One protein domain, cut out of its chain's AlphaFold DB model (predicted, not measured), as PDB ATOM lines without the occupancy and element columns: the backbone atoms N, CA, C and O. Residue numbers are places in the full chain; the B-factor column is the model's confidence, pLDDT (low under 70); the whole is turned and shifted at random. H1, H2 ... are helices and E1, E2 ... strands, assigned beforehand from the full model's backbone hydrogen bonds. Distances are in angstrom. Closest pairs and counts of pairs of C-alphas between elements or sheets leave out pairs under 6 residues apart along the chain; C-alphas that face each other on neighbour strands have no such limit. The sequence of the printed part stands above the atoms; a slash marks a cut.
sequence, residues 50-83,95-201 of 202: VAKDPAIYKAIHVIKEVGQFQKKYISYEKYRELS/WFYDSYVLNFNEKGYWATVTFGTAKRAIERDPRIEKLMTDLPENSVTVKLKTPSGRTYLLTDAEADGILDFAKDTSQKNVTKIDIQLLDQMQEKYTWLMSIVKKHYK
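AT A GLANCE: This is residues 50 to 83 and 95 to 201 of the 202 residues of an uncharacterized protein of Candidatus Aminicenantes bacterium (UniProt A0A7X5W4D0). A twisted six-stranded sheet has the helices H1 and H5 across one face and no named helix on the other, and a loose group of three short helices, H2, H3 and H4, lies beyond one end of the strands. H5, the longest helix, crosses over E2 to E6, and H1 meets it near its last residues. The printed part has 141 residues, with five named helices and six named strands in the order H1 E1 H2 E2 E3 H3 H4 E4 E5 E6 H5; the sheet runs E1 E2 E3 E4 E5 E6, all antiparallel. The class is mixed, and the whole is compact, with a radius of gyration of the C-alphas of 15.9 A and spans of 45 by 40 by 27 A.

HOW THE PARTS SIT: H1, residues 56 to 66, runs across the strands at a height over the sheet of 9.1 A. It lies over E3, residues 109 to 117, and only just over E2, residues 98 to 106, and E4, residues 138 to 145, with 3 C-alphas falling on each of these two. The closest C-alphas of H1 and E2 are those of Lys 64 and Tyr 100, 5.8 A apart. E1, residues 68 to 71, is an edge strand beside E2, with N 70 and O 99 at 2.8 A. H2, residues 76 to 83, is close to but not clearly touching H4, residues 126 to 131; their closest C-alphas, Tyr 76 and Ile 128, are 6.7 A apart. E2 and E3 form a hairpin, with N 102 and O 113 at 2.8 A. H3, residues 119 to 124, and H4 touch only at the corner, and only just, with 3 pairs of C-alphas within 8 A, the closest being Ile 122 and Glu 129 at 5.3 A. E3 and E4 have N 114 and O 141 at 2.8 A. E4, E5, residues 151 to 156, and E6, residues 165 to 168, form a meander, each strand the antiparallel neighbour of the one before, with N 142 and O 154 at 2.8 A and N 167 and O 153 at 2.9 A. H5, residues 179 to 199, is on the same face as H1, in two layers with the sheet, at a height over the sheet of 8.7 A; its closest C-alphas to E6 are Leu 182 and Ala 166, 5.0 A apart. H5 touches H1 with residues 193 to 197 alone, at a steep tilt of 54 degrees, the closest C-alphas being Lys 197 and Ala 59 at 5.3 A. In H1, H2 and H3 every O i to N i+4 pair is within hydrogen-bond range; in H4 1 of 2 is, in H5 16 of 17.

IN THESE COORDINATES: H1 begins at C-alpha 56 (31.182, -0.101, 29.770) and measures 15.4 A; E2 measures 25.8 A, E3 25.7 A and E4 23.5 A. H5 measures 30.0 A and ends at C-alpha 199 (31.782, 14.080, 30.911).

THE WHOLE: The two C-alphas farthest apart, Glu 81 and Lys 107, are 45.8 A apart. Residues 84 to 94 are not printed, and C-alphas 83 and 95 are 12.1 A apart across the cut. Of the links that are printed whole, none is long. The mean pLDDT of the printed part is 80.4, and it is under 70 at residues 50 to 54, 71 to 74, 171 to 177 and 200 to 201.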
ATOM      1  N   VAL A  50      36.866  -8.597  20.558       50.09
ATOM      2  CA  VAL A  50      37.201  -7.328  21.196       50.09
ATOM      3  C   VAL A  50      36.868  -7.535  22.666       50.09
ATOM      4  O   VAL A  50      35.731  -7.855  23.010       50.09
ATOM      5  N   ALA A  51      37.888  -7.491  23.523       50.91
ATOM      6  CA  ALA A  51      37.708  -7.763  24.938       50.91
ATOM      7  C   ALA A  51      36.606  -6.846  25.479       50.91
ATOM      8  O   ALA A  51      36.678  -5.631  25.282       50.91
ATOM      9  N   LYS A  52      35.599  -7.433  26.145       58.12
ATOM     10  CA  LYS A  52      34.524  -6.685  26.809       58.12
ATOM     11  C   LYS A  52      35.157  -5.567  27.625       58.12
ATOM     12  O   LYS A  52      35.970  -5.857  28.501       58.12
ATOM     13  N   ASP A  53      34.836  -4.310  27.324       65.50
ATOM     14  CA  ASP A  53      35.372  -3.171  28.070       65.50
ATOM     15  C   ASP A  53      34.723  -3.189  29.463       65.50
ATOM     16  O   ASP A  53      33.555  -2.822  29.583       65.50
ATOM     17  N   PRO A  54      35.431  -3.566  30.546       64.75
ATOM     18  CA  PRO A  54      34.822  -3.647  31.875       64.75
ATOM     19  C   PRO A  54      34.322  -2.282  32.369       64.75
ATOM     20  O   PRO A  54      33.494  -2.197  33.277       64.75
ATOM     21  N   ALA A  55      34.795  -1.184  31.773       75.19
ATOM     22  CA  ALA A  55      34.306   0.142  32.083       75.19
ATOM     23  C   ALA A  55      33.011   0.502  31.328       75.19
ATOM     24  O   ALA A  55      32.468   1.572  31.610       75.19
ATOM     25  N   ILE A  56      32.479  -0.337  30.428       79.56
ATOM     26  CA  ILE A  56      31.182  -0.101  29.770       79.56
ATOM     27  C   ILE A  56      30.047  -0.015  30.793       79.56
ATOM     28  O   ILE A  56      29.256   0.926  30.762       79.56
ATOM     29  N   TYR A  57      30.066  -0.876  31.813       81.56
ATOM     30  CA  TYR A  57      29.089  -0.854  32.903       81.56
ATOM     31  C   TYR A  57      29.105   0.455  33.696       81.56
ATOM     32  O   TYR A  57      28.053   0.924  34.131       81.56
ATOM     33  N   LYS A  58      30.270   1.105  33.824       83.00
ATOM     34  CA  LYS A  58      30.355   2.451  34.415       83.00
ATOM     35  C   LYS A  58      29.691   3.502  33.525       83.00
ATOM     36  O   LYS A  58      28.999   4.368  34.048       83.00
ATOM     37  N   ALA A  59      29.869   3.429  32.204       85.06
ATOM     38  CA  ALA A  59      29.188   4.335  31.275       85.06
ATOM     39  C   ALA A  59      27.665   4.139  31.318       85.06
ATOM     40  O   ALA A  59      26.930   5.115  31.386       85.06
ATOM     41  N   ILE A  60      27.198   2.889  31.352       86.38
ATOM     42  CA  ILE A  60      25.773   2.552  31.484       86.38
ATOM     43  C   ILE A  60      25.198   3.121  32.780       86.38
ATOM     44  O   ILE A  60      24.131   3.728  32.763       86.38
ATOM     45  N   HIS A  61      25.901   2.944  33.900       85.44
ATOM     46  CA  HIS A  61      25.478   3.503  35.179       85.44
ATOM     47  C   HIS A  61      25.346   5.029  35.107       85.44
ATOM     48  O   HIS A  61      24.293   5.561  35.439       85.44
ATOM     49  N   VAL A  62      26.350   5.709  34.549       82.50
ATOM     50  CA  VAL A  62      26.293   7.150  34.278       82.50
ATOM     51  C   VAL A  62      25.063   7.513  33.439       82.50
ATOM     52  O   VAL A  62      24.302   8.398  33.823       82.50
ATOM     53  N   ILE A  63      24.819   6.821  32.320       85.12
ATOM     54  CA  ILE A  63      23.667   7.091  31.444       85.12
ATOM     55  C   ILE A  63      22.348   6.914  32.202       85.12
ATOM     56  O   ILE A  63      21.443   7.723  32.030       85.12
ATOM     57  N   LYS A  64      22.236   5.904  33.071       83.50
ATOM     58  CA  LYS A  64      21.050   5.703  33.915       83.50
ATOM     59  C   LYS A  64      20.827   6.844  34.906       83.50
ATOM     60  O   LYS A  64      19.684   7.212  35.154       83.50
ATOM     61  N   GLU A  65      21.894   7.382  35.490       82.62
ATOM     62  CA  GLU A  65      21.787   8.416  36.523       82.62
ATOM     63  C   GLU A  65      21.524   9.812  35.957       82.62
ATOM     64  O   GLU A  65      20.738  10.569  36.524       82.62
ATOM     65  N   VAL A  66      22.183  10.165  34.850       80.62
ATOM     66  CA  VAL A  66      22.148  11.531  34.295       80.62
ATOM     67  C   VAL A  66      21.384  11.643  32.978       80.62
ATOM     68  O   VAL A  66      21.119  12.751  32.511       80.62
ATOM     69  N   GLY A  67      21.045  10.511  32.357       78.38
ATOM     70  CA  GLY A  67      20.253  10.456  31.138       78.38
ATOM     71  C   GLY A  67      18.859  11.015  31.339       78.38
ATOM     72  O   GLY A  67      18.232  10.829  32.384       78.38
ATOM     73  N   GLN A  68      18.329  11.661  30.302       82.62
ATOM     74  CA  GLN A  68      16.920  11.999  30.291       82.62
ATOM     75  C   GLN A  68      16.122  10.699  30.221       82.62
ATOM     76  O   GLN A  68      16.149   9.982  29.217       82.62
ATOM     77  N   PHE A  69      15.408  10.410  31.301       79.62
ATOM     78  CA  PHE A  69      14.538   9.254  31.371       79.62
ATOM     79  C   PHE A  69      13.370   9.403  30.388       79.62
ATOM     80  O   PHE A  69      12.614  10.376  30.433       79.62
ATOM     81  N   GLN A  70      13.211   8.415  29.514       74.00
ATOM     82  CA  GLN A  70      12.076   8.263  28.618       74.00
ATOM     83  C   GLN A  70      11.364   6.957  28.953       74.00
ATOM     84  O   GLN A  70      11.876   5.855  28.745       74.00
ATOM     85  N   LYS A  71      10.151   7.089  29.486       65.50
ATOM     86  CA  LYS A  71       9.336   5.941  29.864       65.50
ATOM     87  C   LYS A  71       8.630   5.388  28.629       65.50
ATOM     88  O   LYS A  71       7.612   5.936  28.215       65.50
ATOM     89  N   LYS A  72       9.157   4.299  28.067       65.25
ATOM     90  CA  LYS A  72       8.480   3.523  27.014       65.25
ATOM     91  C   LYS A  72       7.743   2.285  27.537       65.25
ATOM     92  O   LYS A  72       7.069   1.630  26.757       65.25
ATOM     93  N   TYR A  73       7.796   2.019  28.847       65.88
ATOM     94  CA  TYR A  73       7.136   0.872  29.473       65.88
ATOM     95  C   TYR A  73       5.629   0.795  29.176       65.88
ATOM     96  O   TYR A  73       4.857   1.657  29.618       65.88
ATOM     97  N   ILE A  74       5.212  -0.299  28.538       69.44
ATOM     98  CA  ILE A  74       3.817  -0.749  28.471       69.44
ATOM     99  C   ILE A  74       3.622  -1.971  29.383       69.44
ATOM    100  O   ILE A  74       4.513  -2.806  29.509       69.44
ATOM    101  N   SER A  75       2.454  -2.103  30.025       71.56
ATOM    102  CA  SER A  75       2.141  -3.323  30.785       71.56
ATOM    103  C   SER A  75       1.826  -4.496  29.854       71.56
ATOM    104  O   SER A  75       1.409  -4.292  28.711       71.56
ATOM    105  N   TYR A  76       1.944  -5.725  30.361       75.25
ATOM    106  CA  TYR A  76       1.555  -6.929  29.620       75.25
ATOM    107  C   TYR A  76       0.084  -6.890  29.174       75.25
ATOM    108  O   TYR A  76      -0.244  -7.273  28.052       75.25
ATOM    109  N   GLU A  77      -0.824  -6.386  30.014       76.44
ATOM    110  CA  GLU A  77      -2.239  -6.231  29.665       76.44
ATOM    111  C   GLU A  77      -2.415  -5.272  28.488       76.44
ATOM    112  O   GLU A  77      -3.173  -5.575  27.564       76.44
ATOM    113  N   LYS A  78      -1.683  -4.148  28.492       75.50
ATOM    114  CA  LYS A  78      -1.747  -3.167  27.410       75.50
ATOM    115  C   LYS A  78      -1.126  -3.707  26.127       75.50
ATOM    116  O   LYS A  78      -1.703  -3.534  25.056       75.50
ATOM    117  N   TYR A  79      -0.009  -4.421  26.235       76.62
ATOM    118  CA  TYR A  79       0.582  -5.175  25.131       76.62
ATOM    119  C   TYR A  79      -0.433  -6.145  24.514       76.62
ATOM    120  O   TYR A  79      -0.663  -6.129  23.303       76.62
ATOM    121  N   ARG A  80      -1.101  -6.956  25.344       76.25
ATOM    122  CA  ARG A  80      -2.111  -7.927  24.905       76.25
ATOM    123  C   ARG A  80      -3.307  -7.252  24.233       76.25
ATOM    124  O   ARG A  80      -3.834  -7.775  23.260       76.25
ATOM    125  N   GLU A  81      -3.755  -6.109  24.745       77.19
ATOM    126  CA  GLU A  81      -4.817  -5.308  24.129       77.19
ATOM    127  C   GLU A  81      -4.412  -4.818  22.730       77.19
ATOM    128  O   GLU A  81      -5.175  -4.982  21.782       77.19
ATOM    129  N   LEU A  82      -3.197  -4.279  22.588       73.00
ATOM    130  CA  LEU A  82      -2.684  -3.716  21.333       73.00
ATOM    131  C   LEU A  82      -2.367  -4.772  20.261       73.00
ATOM    132  O   LEU A  82      -2.425  -4.467  19.066       73.00
ATOM    133  N   SER A  83      -2.039  -5.992  20.687       70.19
ATOM    134  CA  SER A  83      -1.696  -7.135  19.826       70.19
ATOM    135  C   SER A  83      -2.897  -8.007  19.440       70.19
ATOM    136  O   SER A  83      -2.793  -8.841  18.538       70.19
ATOM    137  N   TRP A  95       9.101  -1.706  23.608       70.44
ATOM    138  CA  TRP A  95       7.908  -1.478  24.433       70.44
ATOM    139  C   TRP A  95       8.074  -1.847  25.910       70.44
ATOM    140  O   TRP A  95       7.374  -1.306  26.771       70.44
ATOM    141  N   PHE A  96       8.990  -2.761  26.219       76.69
ATOM    142  CA  PHE A  96       9.273  -3.158  27.599       76.69
ATOM    143  C   PHE A  96      10.492  -2.445  28.188       76.69
ATOM    144  O   PHE A  96      10.729  -2.551  29.391       76.69
ATOM    145  N   TYR A  97      11.227  -1.670  27.386       81.69
ATOM    146  CA  TYR A  97      12.442  -1.013  27.845       81.69
ATOM    147  C   TYR A  97      12.129   0.327  28.504       81.69
ATOM    148  O   TYR A  97      11.487   1.222  27.948       81.69
ATOM    149  N   ASP A  98      12.686   0.514  29.689       84.31
ATOM    150  CA  ASP A  98      12.992   1.845  30.177       84.31
ATOM    151  C   ASP A  98      14.194   2.385  29.405       84.31
ATOM    152  O   ASP A  98      15.200   1.692  29.257       84.31
ATOM    153  N   SER A  99      14.088   3.613  28.897       87.06
ATOM    154  CA  SER A  99      15.136   4.233  28.088       87.06
ATOM    155  C   SER A  99      15.725   5.446  28.794       87.06
ATOM    156  O   SER A  99      15.005   6.277  29.348       87.06
ATOM    157  N   TYR A 100      17.041   5.580  28.721       88.06
ATOM    158  CA  TYR A 100      17.793   6.722  29.223       88.06
ATOM    159  C   TYR A 100      18.570   7.314  28.064       88.06
ATOM    160  O   TYR A 100      19.387   6.630  27.445       88.06
ATOM    161  N   VAL A 101      18.280   8.571  27.743       88.38
ATOM    162  CA  VAL A 101      18.802   9.221  26.543       88.38
ATOM    163  C   VAL A 101      19.770  10.324  26.933       88.38
ATOM    164  O   VAL A 101      19.437  11.226  27.701       88.38
ATOM    165  N   LEU A 102      20.961  10.274  26.351       86.00
ATOM    166  CA  LEU A 102      21.947  11.337  26.409       86.00
ATOM    167  C   LEU A 102      22.190  11.891  25.018       86.00
ATOM    168  O   LEU A 102      22.424  11.147  24.070       86.00
ATOM    169  N   ASN A 103      22.184  13.215  24.917       86.62
ATOM    170  CA  ASN A 103      22.538  13.928  23.703       86.62
ATOM    171  C   ASN A 103      23.776  14.770  23.981       86.62
ATOM    172  O   ASN A 103      23.816  15.488  24.978       86.62
ATOM    173  N   PHE A 104      24.762  14.717  23.096       84.12
ATOM    174  CA  PHE A 104      25.928  15.586  23.185       84.12
ATOM    175  C   PHE A 104      26.485  15.924  21.805       84.12
ATOM    176  O   PHE A 104      26.238  15.234  20.814       84.12
ATOM    177  N   ASN A 105      27.241  17.017  21.761       81.62
ATOM    178  CA  ASN A 105      28.035  17.418  20.613       81.62
ATOM    179  C   ASN A 105      29.502  17.433  21.026       81.62
ATOM    180  O   ASN A 105      29.867  18.160  21.944       81.62
ATOM    181  N   GLU A 106      30.324  16.655  20.333       73.56
ATOM    182  CA  GLU A 106      31.771  16.666  20.517       73.56
ATOM    183  C   GLU A 106      32.442  16.883  19.162       73.56
ATOM    184  O   GLU A 106      32.292  16.073  18.245       73.56
ATOM    185  N   LYS A 107      33.206  17.974  19.025       77.69
ATOM    186  CA  LYS A 107      33.964  18.303  17.801       77.69
ATOM    187  C   LYS A 107      33.103  18.286  16.525       77.69
ATOM    188  O   LYS A 107      33.546  17.824  15.475       77.69
ATOM    189  N   GLY A 108      31.854  18.749  16.621       75.62
ATOM    190  CA  GLY A 108      30.906  18.786  15.503       75.62
ATOM    191  C   GLY A 108      30.198  17.458  15.216       75.62
ATOM    192  O   GLY A 108      29.373  17.401  14.306       75.62
ATOM    193  N   TYR A 109      30.481  16.404  15.984       78.12
ATOM    194  CA  TYR A 109      29.721  15.160  15.951       78.12
ATOM    195  C   TYR A 109      28.562  15.257  16.930       78.12
ATOM    196  O   TYR A 109      28.777  15.393  18.133       78.12
ATOM    197  N   TRP A 110      27.340  15.136  16.422       86.62
ATOM    198  CA  TRP A 110      26.153  15.018  17.262       86.62
ATOM    199  C   TRP A 110      25.891  13.548  17.546       86.62
ATOM    200  O   TRP A 110      25.713  12.768  16.612       86.62
ATOM    201  N   ALA A 111      25.861  13.173  18.819       87.69
ATOM    202  CA  ALA A 111      25.567  11.816  19.241       87.69
ATOM    203  C   ALA A 111      24.349  11.795  20.166       87.69
ATOM    204  O   ALA A 111      24.244  12.596  21.096       87.69
ATOM    205  N   THR A 112      23.463  10.839  19.915       91.25
ATOM    206  CA  THR A 112      22.422  10.414  20.844       91.25
ATOM    207  C   THR A 112      22.769   9.007  21.301       91.25
ATOM    208  O   THR A 112      22.793   8.087  20.483       91.25
ATOM    209  N   VAL A 113      23.063   8.849  22.587       90.56
ATOM    210  CA  VAL A 113      23.308   7.560  23.231       90.56
ATOM    211  C   VAL A 113      22.068   7.206  24.036       90.56
ATOM    212  O   VAL A 113      21.693   7.932  24.956       90.56
ATOM    213  N   THR A 114      21.446   6.091  23.689       90.94
ATOM    214  CA  THR A 114      20.282   5.551  24.378       90.94
ATOM    215  C   THR A 114      20.686   4.258  25.055       90.94
ATOM    216  O   THR A 114      21.132   3.331  24.388       90.94
ATOM    217  N   PHE A 115      20.499   4.189  26.367       91.19
ATOM    218  CA  PHE A 115      20.544   2.934  27.100       91.19
ATOM    219  C   PHE A 115      19.113   2.445  27.357       91.19
ATOM    220  O   PHE A 115      18.314   3.183  27.936       91.19
ATOM    221  N   GLY A 116      18.801   1.223  26.933       89.69
ATOM    222  CA  GLY A 116      17.545   0.533  27.202       89.69
ATOM    223  C   GLY A 116      17.728  -0.569  28.245       89.69
ATOM    224  O   GLY A 116      18.713  -1.300  28.207       89.69
ATOM    225  N   THR A 117      16.763  -0.747  29.153       87.69
ATOM    226  CA  THR A 117      16.690  -1.952  30.002       87.69
ATOM    227  C   THR A 117      15.263  -2.441  30.217       87.69
ATOM    228  O   THR A 117      14.371  -1.653  30.536       87.69
ATOM    229  N   ALA A 118      15.059  -3.752  30.089       86.06
ATOM    230  CA  ALA A 118      13.790  -4.420  30.364       86.06
ATOM    231  C   ALA A 118      13.687  -4.986  31.793       86.06
ATOM    232  O   ALA A 118      12.625  -5.476  32.180       86.06
ATOM    233  N   LYS A 119      14.744  -4.865  32.612       86.38
ATOM    234  CA  LYS A 119      14.826  -5.417  33.982       86.38
ATOM    235  C   LYS A 119      13.590  -5.151  34.823       86.38
ATOM    236  O   LYS A 119      12.944  -6.068  35.317       86.38
ATOM    237  N   ARG A 120      13.204  -3.879  34.921       83.12
ATOM    238  CA  ARG A 120      12.048  -3.472  35.724       83.12
ATOM    239  C   ARG A 120      10.736  -4.057  35.194       83.12
ATOM    240  O   ARG A 120       9.816  -4.280  35.975       83.12
ATOM    241  N   ALA A 121      10.613  -4.249  33.881       80.75
ATOM    242  CA  ALA A 121       9.426  -4.847  33.284       80.75
ATOM    243  C   ALA A 121       9.341  -6.340  33.629       80.75
ATOM    244  O   ALA A 121       8.297  -6.785  34.101       80.75
ATOM    245  N   ILE A 122      10.454  -7.067  33.497       83.69
ATOM    246  CA  ILE A 122      10.573  -8.486  33.859       83.69
ATOM    247  C   ILE A 122      10.300  -8.703  35.356       83.69
ATOM    248  O   ILE A 122       9.479  -9.543  35.713       83.69
ATOM    249  N   GLU A 123      10.903  -7.891  36.231       84.69
ATOM    250  CA  GLU A 123      10.683  -7.951  37.685       84.69
ATOM    251  C   GLU A 123       9.217  -7.711  38.075       84.69
ATOM    252  O   GLU A 123       8.723  -8.274  39.052       84.69
ATOM    253  N   ARG A 124       8.509  -6.856  37.328       82.25
ATOM    254  CA  ARG A 124       7.099  -6.538  37.589       82.25
ATOM    255  C   ARG A 124       6.141  -7.597  37.066       82.25
ATOM    256  O   ARG A 124       5.072  -7.762  37.649       82.25
ATOM    257  N   ASP A 125       6.484  -8.262  35.968       83.44
ATOM    258  CA  ASP A 125       5.642  -9.277  35.346       83.44
ATOM    259  C   ASP A 125       6.491 -10.367  34.666       83.44
ATOM    260  O   ASP A 125       6.962 -10.174  33.542       83.44
ATOM    261  N   PRO A 126       6.609 -11.559  35.280       82.56
ATOM    262  CA  PRO A 126       7.367 -12.682  34.721       82.56
ATOM    263  C   PRO A 126       6.877 -13.165  33.346       82.56
ATOM    264  O   PRO A 126       7.570 -13.896  32.646       82.56
ATOM    265  N   ARG A 127       5.664 -12.789  32.912       82.94
ATOM    266  CA  ARG A 127       5.188 -13.107  31.556       82.94
ATOM    267  C   ARG A 127       5.937 -12.307  30.491       82.94
ATOM    268  O   ARG A 127       6.019 -12.774  29.358       82.94
ATOM    269  N   ILE A 128       6.480 -11.139  30.843       78.81
ATOM    270  CA  ILE A 128       7.300 -10.314  29.947       78.81
ATOM    271  C   ILE A 128       8.619 -11.024  29.635       78.81
ATOM    272  O   ILE A 128       9.020 -11.039  28.478       78.81
ATOM    273  N   GLU A 129       9.221 -11.716  30.606       81.88
ATOM    274  CA  GLU A 129      10.421 -12.543  30.389       81.88
ATOM    275  C   GLU A 129      10.224 -13.556  29.249       81.88
ATOM    276  O   GLU A 129      11.063 -13.701  28.364       81.88
ATOM    277  N   LYS A 130       9.048 -14.200  29.203       81.62
ATOM    278  CA  LYS A 130       8.689 -15.149  28.135       81.62
ATOM    279  C   LYS A 130       8.452 -14.487  26.777       81.62
ATOM    280  O   LYS A 130       8.632 -15.126  25.749       81.62
ATOM    281  N   LEU A 131       8.001 -13.233  26.755       77.69
ATOM    282  CA  LEU A 131       7.856 -12.469  25.510       77.69
ATOM    283  C   LEU A 131       9.205 -11.984  24.976       77.69
ATOM    284  O   LEU A 131       9.329 -11.714  23.786       77.69
ATOM    285  N   MET A 132      10.187 -11.860  25.865       75.19
ATOM    286  CA  MET A 132      11.519 -11.346  25.581       75.19
ATOM    287  C   MET A 132      12.582 -12.444  25.525       75.19
ATOM    288  O   MET A 132      13.759 -12.131  25.555       75.19
ATOM    289  N   THR A 133      12.199 -13.720  25.430       77.44
ATOM    290  CA  THR A 133      13.146 -14.848  25.511       77.44
ATOM    291  C   THR A 133      14.271 -14.781  24.472       77.44
ATOM    292  O   THR A 133      15.393 -15.162  24.783       77.44
ATOM    293  N   ASP A 134      13.988 -14.244  23.284       76.38
ATOM    294  CA  ASP A 134      14.972 -14.060  22.206       76.38
ATOM    295  C   ASP A 134      15.399 -12.591  22.029       76.38
ATOM    296  O   ASP A 134      16.016 -12.225  21.028       76.38
ATOM    297  N   LEU A 135      15.011 -11.722  22.966       78.31
ATOM    298  CA  LEU A 135      15.301 -10.296  22.936       78.31
ATOM    299  C   LEU A 135      16.280  -9.949  24.052       78.31
ATOM    300  O   LEU A 135      16.204 -10.515  25.141       78.31
ATOM    301  N   PRO A 136      17.168  -8.982  23.814       81.81
ATOM    302  CA  PRO A 136      18.159  -8.666  24.815       81.81
ATOM    303  C   PRO A 136      17.576  -8.018  26.064       81.81
ATOM    304  O   PRO A 136      16.634  -7.234  25.994       81.81
ATOM    305  N   GLU A 137      18.168  -8.237  27.229       85.50
ATOM    306  CA  GLU A 137      17.650  -7.605  28.448       85.50
ATOM    307  C   GLU A 137      18.045  -6.117  28.546       85.50
ATOM    308  O   GLU A 137      17.305  -5.277  29.079       85.50
ATOM    309  N   ASN A 138      19.225  -5.778  28.034       87.75
ATOM    310  CA  ASN A 138      19.811  -4.444  28.102       87.75
ATOM    311  C   ASN A 138      20.373  -4.085  26.741       87.75
ATOM    312  O   ASN A 138      20.973  -4.937  26.129       87.75
ATOM    313  N   SER A 139      20.266  -2.840  26.298       88.25
ATOM    314  CA  SER A 139      20.840  -2.442  25.013       88.25
ATOM    315  C   SER A 139      21.432  -1.045  25.066       88.25
ATOM    316  O   SER A 139      20.986  -0.178  25.824       88.25
ATOM    317  N   VAL A 140      22.442  -0.805  24.236       90.06
ATOM    318  CA  VAL A 140      22.951   0.532  23.946       90.06
ATOM    319  C   VAL A 140      22.778   0.793  22.460       90.06
ATOM    320  O   VAL A 140      23.313   0.091  21.609       90.06
ATOM    321  N   THR A 141      22.028   1.840  22.142       90.06
ATOM    322  CA  THR A 141      21.889   2.342  20.778       90.06
ATOM    323  C   THR A 141      22.549   3.702  20.682       90.06
ATOM    324  O   THR A 141      22.286   4.601  21.481       90.06
ATOM    325  N   VAL A 142      23.378   3.883  19.666       90.69
ATOM    326  CA  VAL A 142      24.064   5.138  19.400       90.69
ATOM    327  C   VAL A 142      23.687   5.623  18.014       90.69
ATOM    328  O   VAL A 142      23.980   4.981  17.007       90.69
ATOM    329  N   LYS A 143      23.081   6.804  17.950       90.81
ATOM    330  CA  LYS A 143      22.874   7.529  16.699       90.81
ATOM    331  C   LYS A 143      23.908   8.638  16.596       90.81
ATOM    332  O   LYS A 143      23.919   9.550  17.417       90.81
ATOM    333  N   LEU A 144      24.757   8.576  15.578       89.62
ATOM    334  CA  LEU A 144      25.850   9.517  15.360       89.62
ATOM    335  C   LEU A 144      25.637  10.274  14.053       89.62
ATOM    336  O   LEU A 144      25.558   9.661  12.997       89.62
ATOM    337  N   LYS A 145      25.628  11.603  14.095       88.44
ATOM    338  CA  LYS A 145      25.656  12.460  12.909       88.44
ATOM    339  C   LYS A 145      27.026  13.120  12.789       88.44
ATOM    340  O   LYS A 145      27.460  13.830  13.698       88.44
ATOM    341  N   THR A 146      27.711  12.874  11.678       84.81
ATOM    342  CA  THR A 146      29.035  13.437  11.398       84.81
ATOM    343  C   THR A 146      28.947  14.891  10.931       84.81
ATOM    344  O   THR A 146      27.892  15.319  10.447       84.81
ATOM    345  N   PRO A 147      30.064  15.642  10.973       81.06
ATOM    346  CA  PRO A 147      30.135  16.981  10.386       81.06
ATOM    347  C   PRO A 147      29.772  17.017   8.894       81.06
ATOM    348  O   PRO A 147      29.176  17.981   8.428       81.06
ATOM    349  N   SER A 148      30.068  15.944   8.151       84.69
ATOM    350  CA  SER A 148      29.696  15.792   6.737       84.69
ATOM    351  C   SER A 148      28.208  15.479   6.506       84.69
ATOM    352  O   SER A 148      27.793  15.293   5.367       84.69
ATOM    353  N   GLY A 149      27.398  15.396   7.566       84.19
ATOM    354  CA  GLY A 149      25.957  15.151   7.489       84.19
ATOM    355  C   GLY A 149      25.550  13.678   7.384       84.19
ATOM    356  O   GLY A 149      24.350  13.392   7.402       84.19
ATOM    357  N   ARG A 150      26.508  12.742   7.332       85.00
ATOM    358  CA  ARG A 150      26.222  11.298   7.360       85.00
ATOM    359  C   ARG A 150      25.714  10.903   8.738       85.00
ATOM    360  O   ARG A 150      26.210  11.402   9.749       85.00
ATOM    361  N   THR A 151      24.711  10.036   8.780       89.88
ATOM    362  CA  THR A 151      24.114   9.587  10.039       89.88
ATOM    363  C   THR A 151      24.254   8.086  10.169       89.88
ATOM    364  O   THR A 151      23.739   7.346   9.341       89.88
ATOM    365  N   TYR A 152      24.875   7.637  11.247       88.62
ATOM    366  CA  TYR A 152      25.098   6.233  11.538       88.62
ATOM    367  C   TYR A 152      24.285   5.780  12.743       88.62
ATOM    368  O   TYR A 152      24.041   6.560  13.667       88.62
ATOM    369  N   LEU A 153      23.872   4.518  12.718       89.50
ATOM    370  CA  LEU A 153      23.281   3.825  13.854       89.50
ATOM    371  C   LEU A 153      24.206   2.681  14.245       89.50
ATOM    372  O   LEU A 153      24.585   1.900  13.374       89.50
ATOM    373  N   LEU A 154      24.536   2.605  15.527       89.88
ATOM    374  CA  LEU A 154      25.304   1.534  16.138       89.88
ATOM    375  C   LEU A 154      24.449   0.920  17.250       89.88
ATOM    376  O   LEU A 154      23.802   1.666  17.992       89.88
ATOM    377  N   THR A 155      24.471  -0.400  17.380       88.69
ATOM    378  CA  THR A 155      23.718  -1.112  18.412       88.69
ATOM    379  C   THR A 155      24.603  -2.163  19.068       88.69
ATOM    380  O   THR A 155      25.227  -2.957  18.372       88.69
ATOM    381  N   ASP A 156      24.625  -2.149  20.394       88.12
ATOM    382  CA  ASP A 156      25.182  -3.173  21.277       88.12
ATOM    383  C   ASP A 156      23.988  -3.763  22.033       88.12
ATOM    384  O   ASP A 156      23.346  -3.090  22.851       88.12
ATOM    385  N   ALA A 157      23.606  -4.966  21.628       83.44
ATOM    386  CA  ALA A 157      22.374  -5.614  22.003       83.44
ATOM    387  C   ALA A 157      22.419  -6.147  23.424       83.44
ATOM    388  O   ALA A 157      21.348  -6.282  23.943       83.44
ATOM    389  N   GLU A 158      23.551  -6.358  24.094       84.19
ATOM    390  CA  GLU A 158      23.570  -6.753  25.523       84.19
ATOM    391  C   GLU A 158      24.229  -5.705  26.430       84.19
ATOM    392  O   GLU A 158      24.392  -5.893  27.642       84.19
ATOM    393  N   ALA A 159      24.595  -4.566  25.841       83.19
ATOM    394  CA  ALA A 159      25.411  -3.537  26.462       83.19
ATOM    395  C   ALA A 159      26.751  -4.102  26.988       83.19
ATOM    396  O   ALA A 159      27.218  -3.733  28.071       83.19
ATOM    397  N   ASP A 160      27.348  -5.035  26.241       84.56
ATOM    398  CA  ASP A 160      28.523  -5.802  26.654       84.56
ATOM    399  C   ASP A 160      29.857  -5.255  26.111       84.56
ATOM    400  O   ASP A 160      30.935  -5.737  26.480       84.56
ATOM    401  N   GLY A 161      29.784  -4.184  25.320       82.75
ATOM    402  CA  GLY A 161      30.920  -3.495  24.725       82.75
ATOM    403  C   GLY A 161      31.194  -3.890  23.276       82.75
ATOM    404  O   GLY A 161      32.096  -3.302  22.672       82.75
ATOM    405  N   ILE A 162      30.441  -4.832  22.705       85.12
ATOM    406  CA  ILE A 162      30.595  -5.293  21.325       85.12
ATOM    407  C   ILE A 162      29.391  -4.819  20.505       85.12
ATOM    408  O   ILE A 162      28.247  -4.901  20.936       85.12
ATOM    409  N   LEU A 163      29.645  -4.262  19.320       85.50
ATOM    410  CA  LEU A 163      28.573  -3.879  18.412       85.50
ATOM    411  C   LEU A 163      28.032  -5.103  17.680       85.50
ATOM    412  O   LEU A 163      28.749  -5.764  16.932       85.50
ATOM    413  N   ASP A 164      26.730  -5.315  17.805       82.75
ATOM    414  CA  ASP A 164      25.994  -6.339  17.063       82.75
ATOM    415  C   ASP A 164      25.476  -5.811  15.721       82.75
ATOM    416  O   ASP A 164      25.141  -6.575  14.812       82.75
ATOM    417  N   PHE A 165      25.380  -4.484  15.579       83.75
ATOM    418  CA  PHE A 165      24.820  -3.857  14.390       83.75
ATOM    419  C   PHE A 165      25.390  -2.462  14.124       83.75
ATOM    420  O   PHE A 165      25.480  -1.625  15.021       83.75
ATOM    421  N   ALA A 166      25.685  -2.175  12.854       83.88
ATOM    422  CA  ALA A 166      26.048  -0.847  12.377       83.88
ATOM    423  C   ALA A 166      25.449  -0.572  10.992       83.88
ATOM    424  O   ALA A 166      25.449  -1.443  10.119       83.88
ATOM    425  N   LYS A 167      24.960   0.654  10.767       85.88
ATOM    426  CA  LYS A 167      24.491   1.102   9.443       85.88
ATOM    427  C   LYS A 167      24.663   2.597   9.202       85.88
ATOM    428  O   LYS A 167      24.514   3.401  10.122       85.88
ATOM    429  N   ASP A 168      24.855   2.973   7.937       85.19
ATOM    430  CA  ASP A 168      24.650   4.341   7.453       85.19
ATOM    431  C   ASP A 168      23.163   4.556   7.135       85.19
ATOM    432  O   ASP A 168      22.623   4.056   6.151       85.19
ATOM    433  N   THR A 169      22.485   5.309   7.996       82.12
ATOM    434  CA  THR A 169      21.054   5.624   7.876       82.12
ATOM    435  C   THR A 169      20.749   6.676   6.810       82.12
ATOM    436  O   THR A 169      19.583   6.872   6.471       82.12
ATOM    437  N   SER A 170      21.767   7.355   6.268       76.38
ATOM    438  CA  SER A 170      21.590   8.302   5.165       76.38
ATOM    439  C   SER A 170      21.323   7.595   3.830       76.38
ATOM    440  O   SER A 170      20.826   8.227   2.896       76.38
ATOM    441  N   GLN A 171      21.614   6.296   3.723       68.75
ATOM    442  CA  GLN A 171      21.367   5.511   2.517       68.75
ATOM    443  C   GLN A 171      20.030   4.763   2.620       68.75
ATOM    444  O   GLN A 171      19.813   3.961   3.524       68.75
ATOM    445  N   LYS A 172      19.116   5.013   1.672       61.12
ATOM    446  CA  LYS A 172      17.735   4.490   1.709       61.12
ATOM    447  C   LYS A 172      17.602   2.968   1.512       61.12
ATOM    448  O   LYS A 172      16.545   2.443   1.830       61.12
ATOM    449  N   ASN A 173      18.633   2.272   1.019       54.69
ATOM    450  CA  ASN A 173      18.527   0.884   0.528       54.69
ATOM    451  C   ASN A 173      19.583  -0.087   1.090       54.69
ATOM    452  O   ASN A 173      19.940  -1.057   0.424       54.69
ATOM    453  N   VAL A 174      20.101   0.138   2.298       53.94
ATOM    454  CA  VAL A 174      21.074  -0.792   2.896       53.94
ATOM    455  C   VAL A 174      20.345  -1.768   3.820       53.94
ATOM    456  O   VAL A 174      20.082  -1.475   4.984       53.94
ATOM    457  N   THR A 175      19.974  -2.927   3.275       55.69
ATOM    458  CA  THR A 175      19.325  -4.039   3.999       55.69
ATOM    459  C   THR A 175      20.313  -5.030   4.616       55.69
ATOM    460  O   THR A 175      19.884  -5.971   5.279       55.69
ATOM    461  N   LYS A 176      21.623  -4.847   4.420       61.84
ATOM    462  CA  LYS A 176      22.655  -5.785   4.876       61.84
ATOM    463  C   LYS A 176      23.654  -5.094   5.801       61.84
ATOM    464  O   LYS A 176      24.025  -3.952   5.552       61.84
ATOM    465  N   ILE A 177      24.068  -5.799   6.855       65.44
ATOM    466  CA  ILE A 177      25.135  -5.357   7.758       65.44
ATOM    467  C   ILE A 177      26.421  -5.239   6.940       65.44
ATOM    468  O   ILE A 177      26.850  -6.203   6.303       65.44
ATOM    469  N   ASP A 178      27.000  -4.044   6.940       76.00
ATOM    470  CA  ASP A 178      28.303  -3.775   6.348       76.00
ATOM    471  C   ASP A 178      29.366  -4.041   7.420       76.00
ATOM    472  O   ASP A 178      29.464  -3.307   8.400       76.00
ATOM    473  N   ILE A 179      30.108  -5.139   7.262       79.50
ATOM    474  CA  ILE A 179      31.101  -5.591   8.247       79.50
ATOM    475  C   ILE A 179      32.272  -4.609   8.342       79.50
ATOM    476  O   ILE A 179      32.719  -4.307   9.443       79.50
ATOM    477  N   GLN A 180      32.711  -4.031   7.221       82.38
ATOM    478  CA  GLN A 180      33.780  -3.027   7.244       82.38
ATOM    479  C   GLN A 180      33.324  -1.767   7.985       82.38
ATOM    480  O   GLN A 180      34.082  -1.174   8.754       82.38
ATOM    481  N   LEU A 181      32.068  -1.366   7.781       83.75
ATOM    482  CA  LEU A 181      31.470  -0.281   8.546       83.75
ATOM    483  C   LEU A 181      31.344  -0.638  10.030       83.75
ATOM    484  O   LEU A 181      31.603   0.218  10.870       83.75
ATOM    485  N   LEU A 182      30.943  -1.866  10.361       85.06
ATOM    486  CA  LEU A 182      30.823  -2.340  11.741       85.06
ATOM    487  C   LEU A 182      32.161  -2.245  12.484       85.06
ATOM    488  O   LEU A 182      32.199  -1.674  13.572       85.06
ATOM    489  N   ASP A 183      33.254  -2.683  11.857       83.69
ATOM    490  CA  ASP A 183      34.604  -2.603  12.428       83.69
ATOM    491  C   ASP A 183      35.016  -1.146  12.697       83.69
ATOM    492  O   ASP A 183      35.425  -0.789  13.804       83.69
ATOM    493  N   GLN A 184      34.812  -0.257  11.719       84.75
ATOM    494  CA  GLN A 184      35.066   1.181  11.887       84.75
ATOM    495  C   GLN A 184      34.193   1.797  12.991       84.75
ATOM    496  O   GLN A 184      34.600   2.714  13.713       84.75
ATOM    497  N   MET A 185      32.964   1.303  13.129       87.12
ATOM    498  CA  MET A 185      32.026   1.764  14.141       87.12
ATOM    499  C   MET A 185      32.390   1.280  15.538       87.12
ATOM    500  O   MET A 185      32.133   2.017  16.488       87.12
ATOM    501  N   GLN A 186      33.040   0.126  15.686       88.69
ATOM    502  CA  GLN A 186      33.481  -0.393  16.983       88.69
ATOM    503  C   GLN A 186      34.480   0.557  17.662       88.69
ATOM    504  O   GLN A 186      34.361   0.871  18.855       88.69
ATOM    505  N   GLU A 187      35.423   1.110  16.896       85.56
ATOM    506  CA  GLU A 187      36.341   2.143  17.391       85.56
ATOM    507  C   GLU A 187      35.582   3.409  17.808       85.56
ATOM    508  O   GLU A 187      35.824   3.995  18.871       85.56
ATOM    509  N   LYS A 188      34.610   3.825  16.988       86.19
ATOM    510  CA  LYS A 188      33.815   5.029  17.242       86.19
ATOM    511  C   LYS A 188      32.911   4.876  18.463       86.19
ATOM    512  O   LYS A 188      32.775   5.830  19.230       86.19
ATOM    513  N   TYR A 189      32.337   3.696  18.665       88.31
ATOM    514  CA  TYR A 189      31.556   3.335  19.841       88.31
ATOM    515  C   TYR A 189      32.406   3.438  21.106       88.31
ATOM    516  O   TYR A 189      32.038   4.159  22.035       88.31
ATOM    517  N   THR A 190      33.599   2.841  21.091       86.69
ATOM    518  CA  THR A 190      34.564   2.927  22.198       86.69
ATOM    519  C   THR A 190      34.910   4.384  22.526       86.69
ATOM    520  O   THR A 190      34.889   4.800  23.690       86.69
ATOM    521  N   TRP A 191      35.157   5.203  21.499       85.94
ATOM    522  CA  TRP A 191      35.395   6.637  21.667       85.94
ATOM    523  C   TRP A 191      34.200   7.360  22.310       85.94
ATOM    524  O   TRP A 191      34.398   8.097  23.282       85.94
ATOM    525  N   LEU A 192      32.969   7.125  21.844       87.44
ATOM    526  CA  LEU A 192      31.758   7.734  22.411       87.44
ATOM    527  C   LEU A 192      31.539   7.325  23.870       87.44
ATOM    528  O   LEU A 192      31.276   8.182  24.714       87.44
ATOM    529  N   MET A 193      31.729   6.046  24.195       87.44
ATOM    530  CA  MET A 193      31.632   5.564  25.573       87.44
ATOM    531  C   MET A 193      32.701   6.199  26.468       87.44
ATOM    532  O   MET A 193      32.433   6.510  27.629       87.44
ATOM    533  N   SER A 194      33.897   6.478  25.939       83.88
ATOM    534  CA  SER A 194      34.931   7.212  26.680       83.88
ATOM    535  C   SER A 194      34.523   8.657  27.003       83.88
ATOM    536  O   SER A 194      34.870   9.157  28.076       83.88
ATOM    537  N   ILE A 195      33.771   9.317  26.114       84.00
ATOM    538  CA  ILE A 195      33.260  10.678  26.332       84.00
ATOM    539  C   ILE A 195      32.223  10.667  27.442       84.00
ATOM    540  O   ILE A 195      32.360  11.443  28.381       84.00
ATOM    541  N   VAL A 196      31.248   9.754  27.382       84.19
ATOM    542  CA  VAL A 196      30.230   9.593  28.434       84.19
ATOM    543  C   VAL A 196      30.899   9.417  29.798       84.19
ATOM    544  O   VAL A 196      30.600  10.152  30.737       84.19
ATOM    545  N   LYS A 197      31.887   8.515  29.893       82.50
ATOM    546  CA  LYS A 197      32.653   8.305  31.132       82.50
ATOM    547  C   LYS A 197      33.348   9.583  31.606       82.50
ATOM    548  O   LYS A 197      33.375   9.844  32.798       82.50
ATOM    549  N   LYS A 198      33.961  10.364  30.710       81.06
ATOM    550  CA  LYS A 198      34.685  11.594  31.079       81.06
ATOM    551  C   LYS A 198      33.751  12.725  31.496       81.06
ATOM    552  O   LYS A 198      34.033  13.392  32.482       81.06
ATOM    553  N   HIS A 199      32.675  12.936  30.748       76.31
ATOM    554  CA  HIS A 199      31.782  14.080  30.911       76.31
ATOM    555  C   HIS A 199      31.022  14.048  32.244       76.31
ATOM    556  O   HIS A 199      30.666  15.093  32.778       76.31
ATOM    557  N   TYR A 200      30.819  12.856  32.804       67.94
ATOM    558  CA  TYR A 200      30.038  12.660  34.024       67.94
ATOM    559  C   TYR A 200      30.804  11.902  35.113       67.94
ATOM    560  O   TYR A 200      30.191  11.315  36.002       67.94
ATOM    561  N   LYS A 201      32.143  11.917  35.067       62.66
ATOM    562  CA  LYS A 201      32.982  11.561  36.220       62.66
ATOM    563  C   LYS A 201      32.726  12.595  37.325       62.66
ATOM    564  O   LYS A 201      33.378  13.635  37.350       62.66
TER     565      LYS A 201